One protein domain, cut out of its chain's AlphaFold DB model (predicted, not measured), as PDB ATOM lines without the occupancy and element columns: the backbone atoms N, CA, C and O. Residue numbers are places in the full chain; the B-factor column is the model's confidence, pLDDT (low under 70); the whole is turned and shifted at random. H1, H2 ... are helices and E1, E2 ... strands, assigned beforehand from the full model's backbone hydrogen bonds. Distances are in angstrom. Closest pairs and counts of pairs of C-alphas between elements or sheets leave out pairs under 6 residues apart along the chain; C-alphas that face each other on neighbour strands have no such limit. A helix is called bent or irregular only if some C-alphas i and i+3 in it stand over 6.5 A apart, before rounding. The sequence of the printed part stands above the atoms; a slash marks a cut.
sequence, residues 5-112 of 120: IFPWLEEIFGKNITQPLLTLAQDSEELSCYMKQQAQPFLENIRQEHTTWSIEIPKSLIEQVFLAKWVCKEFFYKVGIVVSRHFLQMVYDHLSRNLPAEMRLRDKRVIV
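Overview. This is residues 5 to 112 of the 120 residues of the protein "tRNA(Ile)-lysidine synthase domain protein" of Chlamydia psittaci 06-1683 (UniProt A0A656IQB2). H5 is the core of this domain: one of its sides faces a small twisted sheet of four strands, H3 and H6 cross it on two further sides, and H2 packs on it away from the sheet. H5 and H6 cover one face of the sheet and no helix covers the other, while H1 is at the far end of the long axis, with the hairpin of E1 and E2 at the opposite end. The printed part has 108 residues, with six named helices and four named strands in the order H1, H2, H3, E1, E2, H4, H5, H6, E3, E4; the sheet runs E1, E2, E3, E4, all antiparallel, and the class is mixed, helices and strands. The whole is compact, with a radius of gyration of the C-alphas of 13.5 A, and spans 42 by 29 by 25 A.

Arrangement. H1, residues 5 to 16, and H2, residues 18 to 27, meet only through their link. H5, residues 65 to 78, is close to H1 but not clearly touching, the closest C-alphas being those of Phe 6 and Phe 66, 7.4 A apart. H2 touches residues 65 to 70 of H5 at a steep tilt of 48 degrees, the same way; the closest C-alphas are those of Thr 18 and Phe 66, 5.7 A apart. H3, residues 29 to 43, touches H2 only at the corner, where the C-alphas of Ala 25 and Ser 32 are closest at 4.8 A. H3 also touches H5, about perpendicular at 79 degrees, with the C-alphas of Ala 39 and Val 71 closest at 5.8 A. E1, residues 47 to 49, and E2, residues 52 to 57, form an antiparallel hairpin, with N 47 and O 54 2.9 A apart, within hydrogen-bond range. H4, residues 59 to 62, only just touches H5, and only at the corner, with 3 pairs of C-alphas within 8 A; those of Leu 61 and Ala 68 are closest at 5.5 A. H5 is the hub, touching four helices. H6, residues 85 to 97, touches H5 with its residues 88 to 92, opposite ways at a steep tilt of 63 degrees; the C-alphas of Lys 69 and Leu 88 are closest at 6.3 A. E3, residues 101 to 106, is the antiparallel neighbour of E2, with N 55 and O 103 2.9 A apart, and forms a hairpin with E4, residues 109 to 112, where N 109 and O 106 are 2.8 A apart. H5 and H6 are on the same face of this sheet, making two layers, helices over one face of a sheet; H5 lies over E2 and E3 at a height over the sheet of 10.1 A. Every O i to N i+4 pair is within hydrogen-bond range in H2 and H5, against 6 of 8 in H1, 9 of 11 in H3 and 8 of 9 in H6; H4 is too short for such a pair.

Along the chain. H1 begins at C-alpha 5, (183.406, 174.348, 313.680), and is irregular, with C-alphas 12 and 15 9.7 A apart; H3, 19.2 A long, is irregular too, with C-alphas 38 and 41 7.1 A apart. H5 runs 20.1 A from C-alpha 65 at (183.695, 186.432, 310.820), and H6 measures 18.8 A. E2 is 16.1 A and E3 16.4 A long, and E4 ends at C-alpha 112, (180.245, 201.596, 298.888).

Size, cuts and confidence. The C-alphas of Ile 12 and His 50 are the two farthest apart, at 43.7 A. The printed part has no cut and no long link. The mean pLDDT of the printed part is 78.6; residues 5 to 19, 22, 25 to 26, 98 to 100 and 107 to 112 are under 70.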
ATOM      1  N   ILE A   5     182.030 174.102 313.224       67.38
ATOM      2  CA  ILE A   5     183.406 174.348 313.680       67.38
ATOM      3  C   ILE A   5     183.664 175.847 313.871       67.38
ATOM      4  O   ILE A   5     184.186 176.228 314.908       67.38
ATOM      5  N   PHE A   6     183.248 176.712 312.940       66.06
ATOM      6  CA  PHE A   6     183.489 178.155 313.072       66.06
ATOM      7  C   PHE A   6     182.642 178.843 314.143       66.06
ATOM      8  O   PHE A   6     183.242 179.538 314.961       66.06
ATOM      9  N   PRO A   7     181.315 178.609 314.231       65.75
ATOM     10  CA  PRO A   7     180.531 179.112 315.355       65.75
ATOM     11  C   PRO A   7     181.097 178.662 316.707       65.75
ATOM     12  O   PRO A   7     181.209 179.470 317.618       65.75
ATOM     13  N   TRP A   8     181.535 177.401 316.813       66.94
ATOM     14  CA  TRP A   8     182.138 176.865 318.033       66.94
ATOM     15  C   TRP A   8     183.511 177.484 318.343       66.94
ATOM     16  O   TRP A   8     183.792 177.815 319.489       66.94
ATOM     17  N   LEU A   9     184.368 177.688 317.337       65.88
ATOM     18  CA  LEU A   9     185.668 178.340 317.526       65.88
ATOM     19  C   LEU A   9     185.501 179.795 317.980       65.88
ATOM     20  O   LEU A   9     186.186 180.228 318.906       65.88
ATOM     21  N   GLU A  10     184.581 180.540 317.365       65.06
ATOM     22  CA  GLU A  10     184.276 181.918 317.764       65.06
ATOM     23  C   GLU A  10     183.654 181.990 319.169       65.06
ATOM     24  O   GLU A  10     183.990 182.900 319.928       65.06
ATOM     25  N   GLU A  11     182.819 181.016 319.543       66.81
ATOM     26  CA  GLU A  11     182.216 180.900 320.878       66.81
ATOM     27  C   GLU A  11     183.258 180.601 321.972       66.81
ATOM     28  O   GLU A  11     183.246 181.239 323.023       66.81
ATOM     29  N   ILE A  12     184.189 179.673 321.724       63.34
ATOM     30  CA  ILE A  12     185.170 179.221 322.725       63.34
ATOM     31  C   ILE A  12     186.330 180.208 322.896       63.34
ATOM     32  O   ILE A  12     186.814 180.406 324.011       63.34
ATOM     33  N   PHE A  13     186.802 180.822 321.810       64.94
ATOM     34  CA  PHE A  13     188.037 181.613 321.829       64.94
ATOM     35  C   PHE A  13     187.832 183.115 321.559       64.94
ATOM     36  O   PHE A  13     188.777 183.905 321.662       64.94
ATOM     37  N   GLY A  14     186.608 183.539 321.236       61.41
ATOM     38  CA  GLY A  14     186.252 184.941 321.019       61.41
ATOM     39  C   GLY A  14     186.876 185.577 319.765       61.41
ATOM     40  O   GLY A  14     187.484 184.930 318.915       61.41
ATOM     41  N   LYS A  15     186.756 186.908 319.645       58.78
ATOM     42  CA  LYS A  15     187.181 187.687 318.455       58.78
ATOM     43  C   LYS A  15     188.701 187.721 318.205       58.78
ATOM     44  O   LYS A  15     189.136 188.201 317.159       58.78
ATOM     45  N   ASN A  16     189.517 187.227 319.138       61.84
ATOM     46  CA  ASN A  16     190.980 187.347 319.087       61.84
ATOM     47  C   ASN A  16     191.668 186.259 318.242       61.84
ATOM     48  O   ASN A  16     192.842 186.402 317.903       61.84
ATOM     49  N   ILE A  17     190.951 185.200 317.852       65.44
ATOM     50  CA  ILE A  17     191.519 184.063 317.105       65.44
ATOM     51  C   ILE A  17     191.338 184.125 315.590       65.44
ATOM     52  O   ILE A  17     191.961 183.342 314.875       65.44
ATOM     53  N   THR A  18     190.552 185.070 315.064       65.62
ATOM     54  CA  THR A  18     190.311 185.171 313.615       65.62
ATOM     55  C   THR A  18     191.617 185.305 312.833       65.62
ATOM     56  O   THR A  18     191.759 184.736 311.758       65.62
ATOM     57  N   GLN A  19     192.592 186.039 313.377       66.06
ATOM     58  CA  GLN A  19     193.871 186.232 312.704       66.06
ATOM     59  C   GLN A  19     194.784 185.000 312.771       66.06
ATOM     60  O   GLN A  19     195.231 184.580 311.705       66.06
ATOM     61  N   PRO A  20     195.055 184.407 313.951       72.25
ATOM     62  CA  PRO A  20     195.777 183.141 314.034       72.25
ATOM     63  C   PRO A  20     195.201 182.065 313.116       72.25
ATOM     64  O   PRO A  20     195.958 181.404 312.419       72.25
ATOM     65  N   LEU A  21     193.871 181.942 313.041       71.19
ATOM     66  CA  LEU A  21     193.231 180.986 312.141       71.19
ATOM     67  C   LEU A  21     193.434 181.331 310.664       71.19
ATOM     68  O   LEU A  21     193.550 180.419 309.851       71.19
ATOM     69  N   LEU A  22     193.491 182.618 310.295       67.00
ATOM     70  CA  LEU A  22     193.648 183.020 308.887       67.00
ATOM     71  C   LEU A  22     195.061 182.696 308.427       67.00
ATOM     72  O   LEU A  22     195.237 182.203 307.320       67.00
ATOM     73  N   THR A  23     196.040 182.942 309.294       70.81
ATOM     74  CA  THR A  23     197.433 182.553 309.078       70.81
ATOM     75  C   THR A  23     197.571 181.032 309.044       70.81
ATOM     76  O   THR A  23     198.098 180.495 308.078       70.81
ATOM     77  N   LEU A  24     196.980 180.316 310.007       73.19
ATOM     78  CA  LEU A  24     196.998 178.852 310.026       73.19
ATOM     79  C   LEU A  24     196.365 178.257 308.762       73.19
ATOM     80  O   LEU A  24     196.861 177.269 308.246       73.19
ATOM     81  N   ALA A  25     195.299 178.855 308.226       68.06
ATOM     82  CA  ALA A  25     194.661 178.405 306.987       68.06
ATOM     83  C   ALA A  25     195.514 178.644 305.732       68.06
ATOM     84  O   ALA A  25     195.238 178.059 304.686       68.06
ATOM     85  N   GLN A  26     196.513 179.525 305.802       67.19
ATOM     86  CA  GLN A  26     197.497 179.694 304.732       67.19
ATOM     87  C   GLN A  26     198.605 178.645 304.822       67.19
ATOM     88  O   GLN A  26     199.064 178.181 303.783       67.19
ATOM     89  N   ASP A  27     198.978 178.254 306.041       70.06
ATOM     90  CA  ASP A  27     200.101 177.346 306.297       70.06
ATOM     91  C   ASP A  27     199.675 175.867 306.383       70.06
ATOM     92  O   ASP A  27     200.479 174.964 306.162       70.06
ATOM     93  N   SER A  28     198.402 175.598 306.684       75.38
ATOM     94  CA  SER A  28     197.814 174.258 306.779       75.38
ATOM     95  C   SER A  28     196.978 173.942 305.542       75.38
ATOM     96  O   SER A  28     195.923 174.539 305.311       75.38
ATOM     97  N   GLU A  29     197.417 172.942 304.777       73.06
ATOM     98  CA  GLU A  29     196.711 172.459 303.587       73.06
ATOM     99  C   GLU A  29     195.293 171.960 303.912       73.06
ATOM    100  O   GLU A  29     194.346 172.254 303.182       73.06
ATOM    101  N   GLU A  30     195.116 171.279 305.048       75.75
ATOM    102  CA  GLU A  30     193.820 170.749 305.482       75.75
ATOM    103  C   GLU A  30     192.822 171.872 305.798       75.75
ATOM    104  O   GLU A  30     191.689 171.861 305.305       75.75
ATOM    105  N   LEU A  31     193.252 172.885 306.558       73.88
ATOM    106  CA  LEU A  31     192.401 174.029 306.878       73.88
ATOM    107  C   LEU A  31     192.129 174.887 305.635       73.88
ATOM    108  O   LEU A  31     191.000 175.336 305.447       73.88
ATOM    109  N   SER A  32     193.114 175.061 304.751       72.62
ATOM    110  CA  SER A  32     192.932 175.732 303.459       72.62
ATOM    111  C   SER A  32     191.885 175.025 302.595       72.62
ATOM    112  O   SER A  32     190.981 175.660 302.049       72.62
ATOM    113  N   CYS A  33     191.971 173.696 302.496       78.56
ATOM    114  CA  CYS A  33     191.043 172.880 301.720       78.56
ATOM    115  C   CYS A  33     189.623 172.961 302.292       78.56
ATOM    116  O   CYS A  33     188.667 173.205 301.552       78.56
ATOM    117  N   TYR A  34     189.489 172.864 303.617       82.19
ATOM    118  CA  TYR A  34     188.213 173.063 304.296       82.19
ATOM    119  C   TYR A  34     187.641 174.463 304.036       82.19
ATOM    120  O   TYR A  34     186.467 174.594 303.692       82.19
ATOM    121  N   MET A  35     188.466 175.510 304.112       81.38
ATOM    122  CA  MET A  35     188.037 176.886 303.851       81.38
ATOM    123  C   MET A  35     187.564 177.098 302.421       81.38
ATOM    124  O   MET A  35     186.521 177.714 302.213       81.38
ATOM    125  N   LYS A  36     188.275 176.541 301.439       84.50
ATOM    126  CA  LYS A  36     187.843 176.563 300.038       84.50
ATOM    127  C   LYS A  36     186.481 175.893 299.874       84.50
ATOM    128  O   LYS A  36     185.599 176.485 299.265       84.50
ATOM    129  N   GLN A  37     186.274 174.723 300.480       87.12
ATOM    130  CA  GLN A  37     184.987 174.018 300.427       87.12
ATOM    131  C   GLN A  37     183.843 174.826 301.056       87.12
ATOM    132  O   GLN A  37     182.755 174.876 300.493       87.12
ATOM    133  N   GLN A  38     184.077 175.471 302.204       86.38
ATOM    134  CA  GLN A  38     183.055 176.288 302.875       86.38
ATOM    135  C   GLN A  38     182.782 177.611 302.144       86.38
ATOM    136  O   GLN A  38     181.658 178.106 302.165       86.38
ATOM    137  N   ALA A  39     183.796 178.192 301.497       88.50
ATOM    138  CA  ALA A  39     183.680 179.447 300.760       88.50
ATOM    139  C   ALA A  39     183.061 179.268 299.364       88.50
ATOM    140  O   ALA A  39     182.450 180.205 298.847       88.50
ATOM    141  N   GLN A  40     183.197 178.078 298.770       89.88
ATOM    142  CA  GLN A  40     182.777 177.766 297.403       89.88
ATOM    143  C   GLN A  40     181.349 178.237 297.059       89.88
ATOM    144  O   GLN A  40     181.211 178.939 296.056       89.88
ATOM    145  N   PRO A  41     180.307 177.985 297.881       90.00
ATOM    146  CA  PRO A  41     178.940 178.400 297.553       90.00
ATOM    147  C   PRO A  41     178.779 179.919 297.417       90.00
ATOM    148  O   PRO A  41     177.901 180.400 296.707       90.00
ATOM    149  N   PHE A  42     179.619 180.703 298.095       89.94
ATOM    150  CA  PHE A  42     179.604 182.162 297.993       89.94
ATOM    151  C   PHE A  42     180.409 182.639 296.781       89.94
ATOM    152  O   PHE A  42     179.982 183.541 296.067       89.94
ATOM    153  N   LEU A  43     181.555 182.006 296.514       89.12
ATOM    154  CA  LEU A  43     182.443 182.367 295.405       89.12
ATOM    155  C   LEU A  43     181.867 182.018 294.022       89.12
ATOM    156  O   LEU A  43     182.230 182.654 293.029       89.12
ATOM    157  N   GLU A  44     180.960 181.044 293.947       89.38
ATOM    158  CA  GLU A  44     180.191 180.725 292.735       89.38
ATOM    159  C   GLU A  44     179.205 181.834 292.352       89.38
ATOM    160  O   GLU A  44     178.920 182.023 291.173       89.38
ATOM    161  N   ASN A  45     178.754 182.629 293.325       87.62
ATOM    162  CA  ASN A  45     177.842 183.751 293.106       87.62
ATOM    163  C   ASN A  45     178.555 185.048 292.688       87.62
ATOM    164  O   ASN A  45     177.926 186.105 292.628       87.62
ATOM    165  N   ILE A  46     179.859 184.987 292.395       89.88
ATOM    166  CA  ILE A  46     180.591 186.128 291.848       89.88
ATOM    167  C   ILE A  46     180.103 186.395 290.424       89.88
ATOM    168  O   ILE A  46     180.283 185.560 289.536       89.88
ATOM    169  N   ARG A  47     179.544 187.582 290.193       89.62
ATOM    170  CA  ARG A  47     179.107 188.040 288.871       89.62
ATOM    171  C   ARG A  47     180.141 188.991 288.280       89.62
ATOM    172  O   ARG A  47     180.780 189.760 288.998       89.62
ATOM    173  N   GLN A  48     180.301 188.932 286.964       88.06
ATOM    174  CA  GLN A  48     181.113 189.877 286.209       88.06
ATOM    175  C   GLN A  48     180.236 190.530 285.143       88.06
ATOM    176  O   GLN A  48     179.781 189.869 284.211       88.06
ATOM    177  N   GLU A  49     180.025 191.834 285.275       85.12
ATOM    178  CA  GLU A  49     179.296 192.657 284.315       85.12
ATOM    179  C   GLU A  49     180.230 193.759 283.808       85.12
ATOM    180  O   GLU A  49     180.623 194.667 284.545       85.12
ATOM    181  N   HIS A  50     180.618 193.677 282.533       83.56
ATOM    182  CA  HIS A  50     181.616 194.563 281.924       83.56
ATOM    183  C   HIS A  50     182.934 194.608 282.730       83.56
ATOM    184  O   HIS A  50     183.623 193.594 282.852       83.56
ATOM    185  N   THR A  51     183.303 195.775 283.275       80.81
ATOM    186  CA  THR A  51     184.495 195.970 284.121       80.81
ATOM    187  C   THR A  51     184.198 195.869 285.619       80.81
ATOM    188  O   THR A  51     185.077 196.136 286.442       80.81
ATOM    189  N   THR A  52     182.968 195.498 285.985       83.94
ATOM    190  CA  THR A  52     182.518 195.409 287.374       83.94
ATOM    191  C   THR A  52     182.406 193.954 287.813       83.94
ATOM    192  O   THR A  52     181.718 193.153 287.187       83.94
ATOM    193  N   TRP A  53     183.065 193.629 288.918       88.19
ATOM    194  CA  TRP A  53     182.925 192.359 289.625       88.19
ATOM    195  C   TRP A  53     182.042 192.557 290.841       88.19
ATOM    196  O   TRP A  53     182.232 193.542 291.555       88.19
ATOM    197  N   SER A  54     181.117 191.639 291.108       87.94
ATOM    198  CA  SER A  54     180.244 191.726 292.273       87.94
ATOM    199  C   SER A  54     180.027 190.399 292.984       87.94
ATOM    200  O   SER A  54     180.144 189.331 292.386       87.94
ATOM    201  N   ILE A  55     179.736 190.470 294.282       89.88
ATOM    202  CA  ILE A  55     179.341 189.330 295.109       89.88
ATOM    203  C   ILE A  55     178.331 189.785 296.163       89.88
ATOM    204  O   ILE A  55     178.541 190.779 296.863       89.88
ATOM    205  N   GLU A  56     177.233 189.046 296.282       87.94
ATOM    206  CA  GLU A  56     176.259 189.226 297.356       87.94
ATOM    207  C   GLU A  56     176.779 188.576 298.645       87.94
ATOM    208  O   GLU A  56     177.251 187.438 298.646       87.94
ATOM    209  N   ILE A  57     176.689 189.299 299.758       86.62
ATOM    210  CA  ILE A  57     177.166 188.858 301.066       86.62
ATOM    211  C   ILE A  57     175.953 188.657 301.988       86.62
ATOM    212  O   ILE A  57     175.415 189.625 302.541       86.62
ATOM    213  N   PRO A  58     175.482 187.408 302.163       87.19
ATOM    214  CA  PRO A  58     174.324 187.128 302.996       87.19
ATOM    215  C   PRO A  58     174.649 187.290 304.485       87.19
ATOM    216  O   PRO A  58     175.786 187.105 304.927       87.19
ATOM    217  N   LYS A  59     173.619 187.560 305.295       84.62
ATOM    218  CA  LYS A  59     173.750 187.698 306.757       84.62
ATOM    219  C   LYS A  59     174.413 186.477 307.412       84.62
ATOM    220  O   LYS A  59     175.271 186.646 308.272       84.62
ATOM    221  N   SER A  60     174.076 185.271 306.955       86.12
ATOM    222  CA  SER A  60     174.645 184.009 307.454       86.12
ATOM    223  C   SER A  60     176.157 183.875 307.231       86.12
ATOM    224  O   SER A  60     176.825 183.143 307.962       86.12
ATOM    225  N   LEU A  61     176.703 184.573 306.228       86.69
ATOM    226  CA  LEU A  61     178.143 184.656 306.005       86.69
ATOM    227  C   LEU A  61     178.779 185.659 306.973       86.69
ATOM    228  O   LEU A  61     179.806 185.352 307.565       86.69
ATOM    229  N   ILE A  62     178.157 186.824 307.187       86.31
ATOM    230  CA  ILE A  62     178.648 187.854 308.126       86.31
ATOM    231  C   ILE A  62     178.721 187.359 309.570       86.31
ATOM    232  O   ILE A  62     179.649 187.736 310.289       86.31
ATOM    233  N   GLU A  63     177.779 186.505 309.971       85.44
ATOM    234  CA  GLU A  63     177.764 185.842 311.282       85.44
ATOM    235  C   GLU A  63     178.967 184.909 311.497       85.44
ATOM    236  O   GLU A  63     179.254 184.553 312.632       85.44
ATOM    237  N   GLN A  64     179.693 184.545 310.434       85.06
ATOM    238  CA  GLN A  64     180.927 183.763 310.487       85.06
ATOM    239  C   GLN A  64     182.106 184.654 310.083       85.06
ATOM    240  O   GLN A  64     182.516 184.677 308.919       85.06
ATOM    241  N   VAL A  65     182.666 185.395 311.045       83.81
ATOM    242  CA  VAL A  65     183.695 186.432 310.820       83.81
ATOM    243  C   VAL A  65     184.847 185.888 309.978       83.81
ATOM    244  O   VAL A  65     185.336 186.540 309.049       83.81
ATOM    245  N   PHE A  66     185.289 184.680 310.317       81.62
ATOM    246  CA  PHE A  66     186.406 184.022 309.658       81.62
ATOM    247  C   PHE A  66     186.128 183.710 308.183       81.62
ATOM    248  O   PHE A  66     186.914 184.072 307.304       81.62
ATOM    249  N   LEU A  67     184.979 183.090 307.915       86.50
ATOM    250  CA  LEU A  67     184.565 182.707 306.570       86.50
ATOM    251  C   LEU A  67     184.271 183.938 305.710       86.50
ATOM    252  O   LEU A  67     184.708 183.992 304.564       86.50
ATOM    253  N   ALA A  68     183.625 184.964 306.271       88.56
ATOM    254  CA  ALA A  68     183.370 186.225 305.579       88.56
ATOM    255  C   ALA A  68     184.665 186.892 305.103       88.56
ATOM    256  O   ALA A  68     184.773 187.289 303.941       88.56
ATOM    257  N   LYS A  69     185.677 186.986 305.974       88.69
ATOM    258  CA  LYS A  69     186.979 187.569 305.617       88.69
ATOM    259  C   LYS A  69     187.721 186.742 304.578       88.69
ATOM    260  O   LYS A  69     188.355 187.321 303.697       88.69
ATOM    261  N   TRP A  70     187.629 185.416 304.656       88.50
ATOM    262  CA  TRP A  70     188.194 184.532 303.641       88.50
ATOM    263  C   TRP A  70     187.522 184.728 302.282       88.50
ATOM    264  O   TRP A  70     188.213 184.960 301.298       88.50
ATOM    265  N   VAL A  71     186.186 184.739 302.225       90.75
ATOM    266  CA  VAL A  71     185.429 184.999 300.989       90.75
ATOM    267  C   VAL A  71     185.795 186.361 300.394       90.75
ATOM    268  O   VAL A  71     186.038 186.457 299.194       90.75
ATOM    269  N   CYS A  72     185.916 187.405 301.222       89.31
ATOM    270  CA  CYS A  72     186.354 188.722 300.756       89.31
ATOM    271  C   CYS A  72     187.773 188.679 300.177       89.31
ATOM    272  O   CYS A  72     188.019 189.221 299.102       89.31
ATOM    273  N   LYS A  73     188.708 188.012 300.862       89.56
ATOM    274  CA  LYS A  73     190.087 187.840 300.389       89.56
ATOM    275  C   LYS A  73     190.135 187.118 299.043       89.56
ATOM    276  O   LYS A  73     190.812 187.596 298.139       89.56
ATOM    277  N   GLU A  74     189.403 186.018 298.902       90.38
ATOM    278  CA  GLU A  74     189.339 185.243 297.660       90.38
ATOM    279  C   GLU A  74     188.683 186.038 296.522       90.38
ATOM    280  O   GLU A  74     189.148 185.974 295.386       90.38
ATOM    281  N   PHE A  75     187.664 186.855 296.815       90.50
ATOM    282  CA  PHE A  75     187.089 187.780 295.835       90.50
ATOM    283  C   PHE A  75     188.139 188.761 295.298       90.50
ATOM    284  O   PHE A  75     188.295 188.864 294.083       90.50
ATOM    285  N   PHE A  76     188.897 189.435 296.175       87.50
ATOM    286  CA  PHE A  76     189.973 190.347 295.761       87.50
ATOM    287  C   PHE A  76     191.101 189.619 295.020       87.50
ATOM    288  O   PHE A  76     191.626 190.128 294.030       87.50
ATOM    289  N   TYR A  77     191.435 188.403 295.442       87.12
ATOM    290  CA  TYR A  77     192.443 187.596 294.768       87.12
ATOM    291  C   TYR A  77     192.015 187.213 293.341       87.12
ATOM    292  O   TYR A  77     192.806 187.348 292.408       87.12
ATOM    293  N   LYS A  78     190.746 186.829 293.138       85.81
ATOM    294  CA  LYS A  78     190.183 186.461 291.823       85.81
ATOM    295  C   LYS A  78     190.257 187.598 290.799       85.81
ATOM    296  O   LYS A  78     190.403 187.349 289.608       85.81
ATOM    297  N   VAL A  79     190.201 188.840 291.269       81.50
ATOM    298  CA  VAL A  79     190.321 190.066 290.459       81.50
ATOM    299  C   VAL A  79     191.753 190.621 290.412       81.50
ATOM    300  O   VAL A  79     191.975 191.726 289.918       81.50
ATOM    301  N   GLY A  80     192.736 189.856 290.902       82.06
ATOM    302  CA  GLY A  80     194.163 190.182 290.830       82.06
ATOM    303  C   GLY A  80     194.639 191.211 291.857       82.06
ATOM    304  O   GLY A  80     195.670 191.850 291.645       82.06
ATOM    305  N   ILE A  81     193.902 191.407 292.952       82.94
ATOM    306  CA  ILE A  81     194.218 192.372 294.009       82.94
ATOM    307  C   ILE A  81     194.629 191.633 295.283       82.94
ATOM    308  O   ILE A  81     193.862 190.873 295.873       82.94
ATOM    309  N   VAL A  82     195.841 191.913 295.758       82.62
ATOM    310  CA  VAL A  82     196.298 191.469 297.078       82.62
ATOM    311  C   VAL A  82     195.955 192.552 298.093       82.62
ATOM    312  O   VAL A  82     196.455 193.671 298.011       82.62
ATOM    313  N   VAL A  83     195.092 192.222 299.051       81.31
ATOM    314  CA  VAL A  83     194.624 193.158 300.081       81.31
ATOM    315  C   VAL A  83     195.306 192.916 301.421       81.31
ATOM    316  O   VAL A  83     195.591 191.780 301.807       81.31
ATOM    317  N   SER A  84     195.556 193.997 302.159       82.38
ATOM    318  CA  SER A  84     196.138 193.909 303.497       82.38
ATOM    319  C   SER A  84     195.121 193.393 304.522       82.38
ATOM    320  O   SER A  84     193.905 193.505 304.356       82.38
ATOM    321  N   ARG A  85     195.626 192.882 305.650       79.00
ATOM    322  CA  ARG A  85     194.797 192.475 306.794       79.00
ATOM    323  C   ARG A  85     193.889 193.604 307.290       79.00
ATOM    324  O   ARG A  85     192.716 193.370 307.565       79.00
ATOM    325  N   HIS A  86     194.439 194.812 307.425       81.50
ATOM    326  CA  HIS A  86     193.688 195.979 307.892       81.50
ATOM    327  C   HIS A  86     192.568 196.330 306.915       81.50
ATOM    328  O   HIS A  86     191.445 196.578 307.339       81.50
ATOM    329  N   PHE A  87     192.842 196.251 305.613       82.12
ATOM    330  CA  PHE A  87     191.832 196.462 304.585       82.12
ATOM    331  C   PHE A  87     190.692 195.439 304.681       82.12
ATOM    332  O   PHE A  87     189.530 195.826 304.724       82.12
ATOM    333  N   LEU A  88     191.004 194.144 304.819       84.88
ATOM    334  CA  LEU A  88     189.988 193.099 305.006       84.88
ATOM    335  C   LEU A  88     189.142 193.303 306.270       84.88
ATOM    336  O   LEU A  88     187.942 193.034 306.252       84.88
ATOM    337  N   GLN A  89     189.750 193.779 307.359       84.12
ATOM    338  CA  GLN A  89     189.015 194.138 308.572       84.12
ATOM    339  C   GLN A  89     188.048 195.299 308.312       84.12
ATOM    340  O   GLN A  89     186.884 195.191 308.679       84.12
ATOM    341  N   MET A  90     188.494 196.358 307.628       85.06
ATOM    342  CA  MET A  90     187.635 197.498 307.281       85.06
ATOM    343  C   MET A  90     186.466 197.091 306.379       85.06
ATOM    344  O   MET A  90     185.333 197.496 306.634       85.06
ATOM    345  N   VAL A  91     186.718 196.259 305.359       84.75
ATOM    346  CA  VAL A  91     185.664 195.694 304.499       84.75
ATOM    347  C   VAL A  91     184.646 194.939 305.351       84.75
ATOM    348  O   VAL A  91     183.452 195.207 305.257       84.75
ATOM    349  N   TYR A  92     185.107 194.037 306.221       86.81
ATOM    350  CA  TYR A  92     184.226 193.256 307.089       86.81
ATOM    351  C   TYR A  92     183.390 194.140 308.027       86.81
ATOM    352  O   TYR A  92     182.173 193.971 308.116       86.81
ATOM    353  N   ASP A  93     184.017 195.112 308.692       86.38
ATOM    354  CA  ASP A  93     183.326 196.029 309.600       86.38
ATOM    355  C   ASP A  93     182.249 196.825 308.861       86.38
ATOM    356  O   ASP A  93     181.175 197.063 309.411       86.38
ATOM    357  N   HIS A  94     182.495 197.180 307.598       83.00
ATOM    358  CA  HIS A  94     181.500 197.835 306.764       83.00
ATOM    359  C   HIS A  94     180.339 196.901 306.398       83.00
ATOM    360  O   HIS A  94     179.175 197.259 306.592       83.00
ATOM    361  N   LEU A  95     180.639 195.696 305.902       84.00
ATOM    362  CA  LEU A  95     179.623 194.714 305.508       84.00
ATOM    363  C   LEU A  95     178.733 194.307 306.694       84.00
ATOM    364  O   LEU A  95     177.529 194.137 306.539       84.00
ATOM    365  N   SER A  96     179.310 194.204 307.897       84.06
ATOM    366  CA  SER A  96     178.576 193.826 309.111       84.06
ATOM    367  C   SER A  96     177.543 194.859 309.572       84.06
ATOM    368  O   SER A  96     176.606 194.508 310.289       84.06
ATOM    369  N   ARG A  97     177.688 196.123 309.157       81.00
ATOM    370  CA  ARG A  97     176.790 197.224 309.541       81.00
ATOM    371  C   ARG A  97     175.603 197.397 308.596       81.00
ATOM    372  O   ARG A  97     174.595 197.953 309.017       81.00
ATOM    373  N   ASN A  98     175.705 196.934 307.348       69.44
ATOM    374  CA  ASN A  98     174.745 197.234 306.284       69.44
ATOM    375  C   ASN A  98     174.293 195.951 305.575       69.44
ATOM    376  O   ASN A  98     174.914 195.541 304.602       69.44
ATOM    377  N   LEU A  99     173.209 195.330 306.048       68.56
ATOM    378  CA  LEU A  99     172.647 194.108 305.460       68.56
ATOM    379  C   LEU A  99     171.311 194.378 304.735       68.56
ATOM    380  O   LEU A  99     170.493 195.121 305.280       68.56
ATOM    381  N   PRO A 100     171.035 193.731 303.581       66.12
ATOM    382  CA  PRO A 100     171.937 192.869 302.808       66.12
ATOM    383  C   PRO A 100     173.081 193.674 302.174       66.12
ATOM    384  O   PRO A 100     172.882 194.798 301.714       66.12
ATOM    385  N   ALA A 101     174.282 193.093 302.172       77.88
ATOM    386  CA  ALA A 101     175.473 193.744 301.647       77.88
ATOM    387  C   ALA A 101     175.847 193.151 300.288       77.88
ATOM    388  O   ALA A 101     175.785 191.941 300.088       77.88
ATOM    389  N   GLU A 102     176.299 193.995 299.374       81.62
ATOM    390  CA  GLU A 102     176.961 193.567 298.147       81.62
ATOM    391  C   GLU A 102     178.366 194.163 298.147       81.62
ATOM    392  O   GLU A 102     178.589 195.265 298.648       81.62
ATOM    393  N   MET A 103     179.337 193.447 297.604       84.88
ATOM    394  CA  MET A 103     180.657 194.001 297.336       84.88
ATOM    395  C   MET A 103     180.806 194.122 295.827       84.88
ATOM    396  O   MET A 103     180.622 193.135 295.121       84.88
ATOM    397  N   ARG A 104     181.126 195.325 295.332       83.06
ATOM    398  CA  ARG A 104     181.424 195.565 293.916       83.06
ATOM    399  C   ARG A 104     182.796 196.199 293.762       83.06
ATOM    400  O   ARG A 104     183.159 197.113 294.503       83.06
ATOM    401  N   LEU A 105     183.525 195.741 292.755       80.88
ATOM    402  CA  LEU A 105     184.805 196.285 292.336       80.88
ATOM    403  C   LEU A 105     184.701 196.718 290.875       80.88
ATOM    404  O   LEU A 105     184.390 195.894 290.021       80.88
ATOM    405  N   ARG A 106     185.008 197.984 290.587       77.75
ATOM    406  CA  ARG A 106     185.037 198.549 289.233       77.75
ATOM    407  C   ARG A 106     186.349 199.298 289.018       77.75
ATOM    408  O   ARG A 106     186.697 200.156 289.816       77.75
ATOM    409  N   ASP A 107     187.069 199.008 287.936       64.31
ATOM    410  CA  ASP A 107     188.263 199.769 287.519       64.31
ATOM    411  C   ASP A 107     189.325 199.945 288.640       64.31
ATOM    412  O   ASP A 107     189.877 201.026 288.835       64.31
ATOM    413  N   LYS A 108     189.595 198.874 289.412       61.81
ATOM    414  CA  LYS A 108     190.464 198.849 290.619       61.81
ATOM    415  C   LYS A 108     190.016 199.760 291.775       61.81
ATOM    416  O   LYS A 108     190.752 199.910 292.744       61.81
ATOM    417  N   ARG A 109     188.808 200.320 291.703       52.22
ATOM    418  CA  ARG A 109     188.147 201.060 292.780       52.22
ATOM    419  C   ARG A 109     187.028 200.208 293.365       52.22
ATOM    420  O   ARG A 109     186.171 199.679 292.657       52.22
ATOM    421  N   VAL A 110     187.058 200.050 294.675       49.25
ATOM    422  CA  VAL A 110     185.993 199.406 295.453       49.25
ATOM    423  C   VAL A 110     184.897 200.475 295.640       49.25
ATOM    424  O   VAL A 110     185.263 201.633 295.843       49.25
ATOM    425  N   ILE A 111     183.586 200.173 295.522       47.66
ATOM    426  CA  ILE A 111     182.471 201.171 295.609       47.66
ATOM    427  C   ILE A 111     181.402 200.854 296.682       47.66
ATOM    428  O   ILE A 111     180.771 199.825 296.556       47.66
ATOM    429  N   VAL A 112     181.149 201.721 297.696       49.56
ATOM    430  CA  VAL A 112     180.245 201.596 298.888       49.56
ATOM    431  C   VAL A 112     178.979 202.325 298.568       49.56
ATOM    432  O   VAL A 112     179.007 203.539 298.405       49.56
TER     433      VAL A 112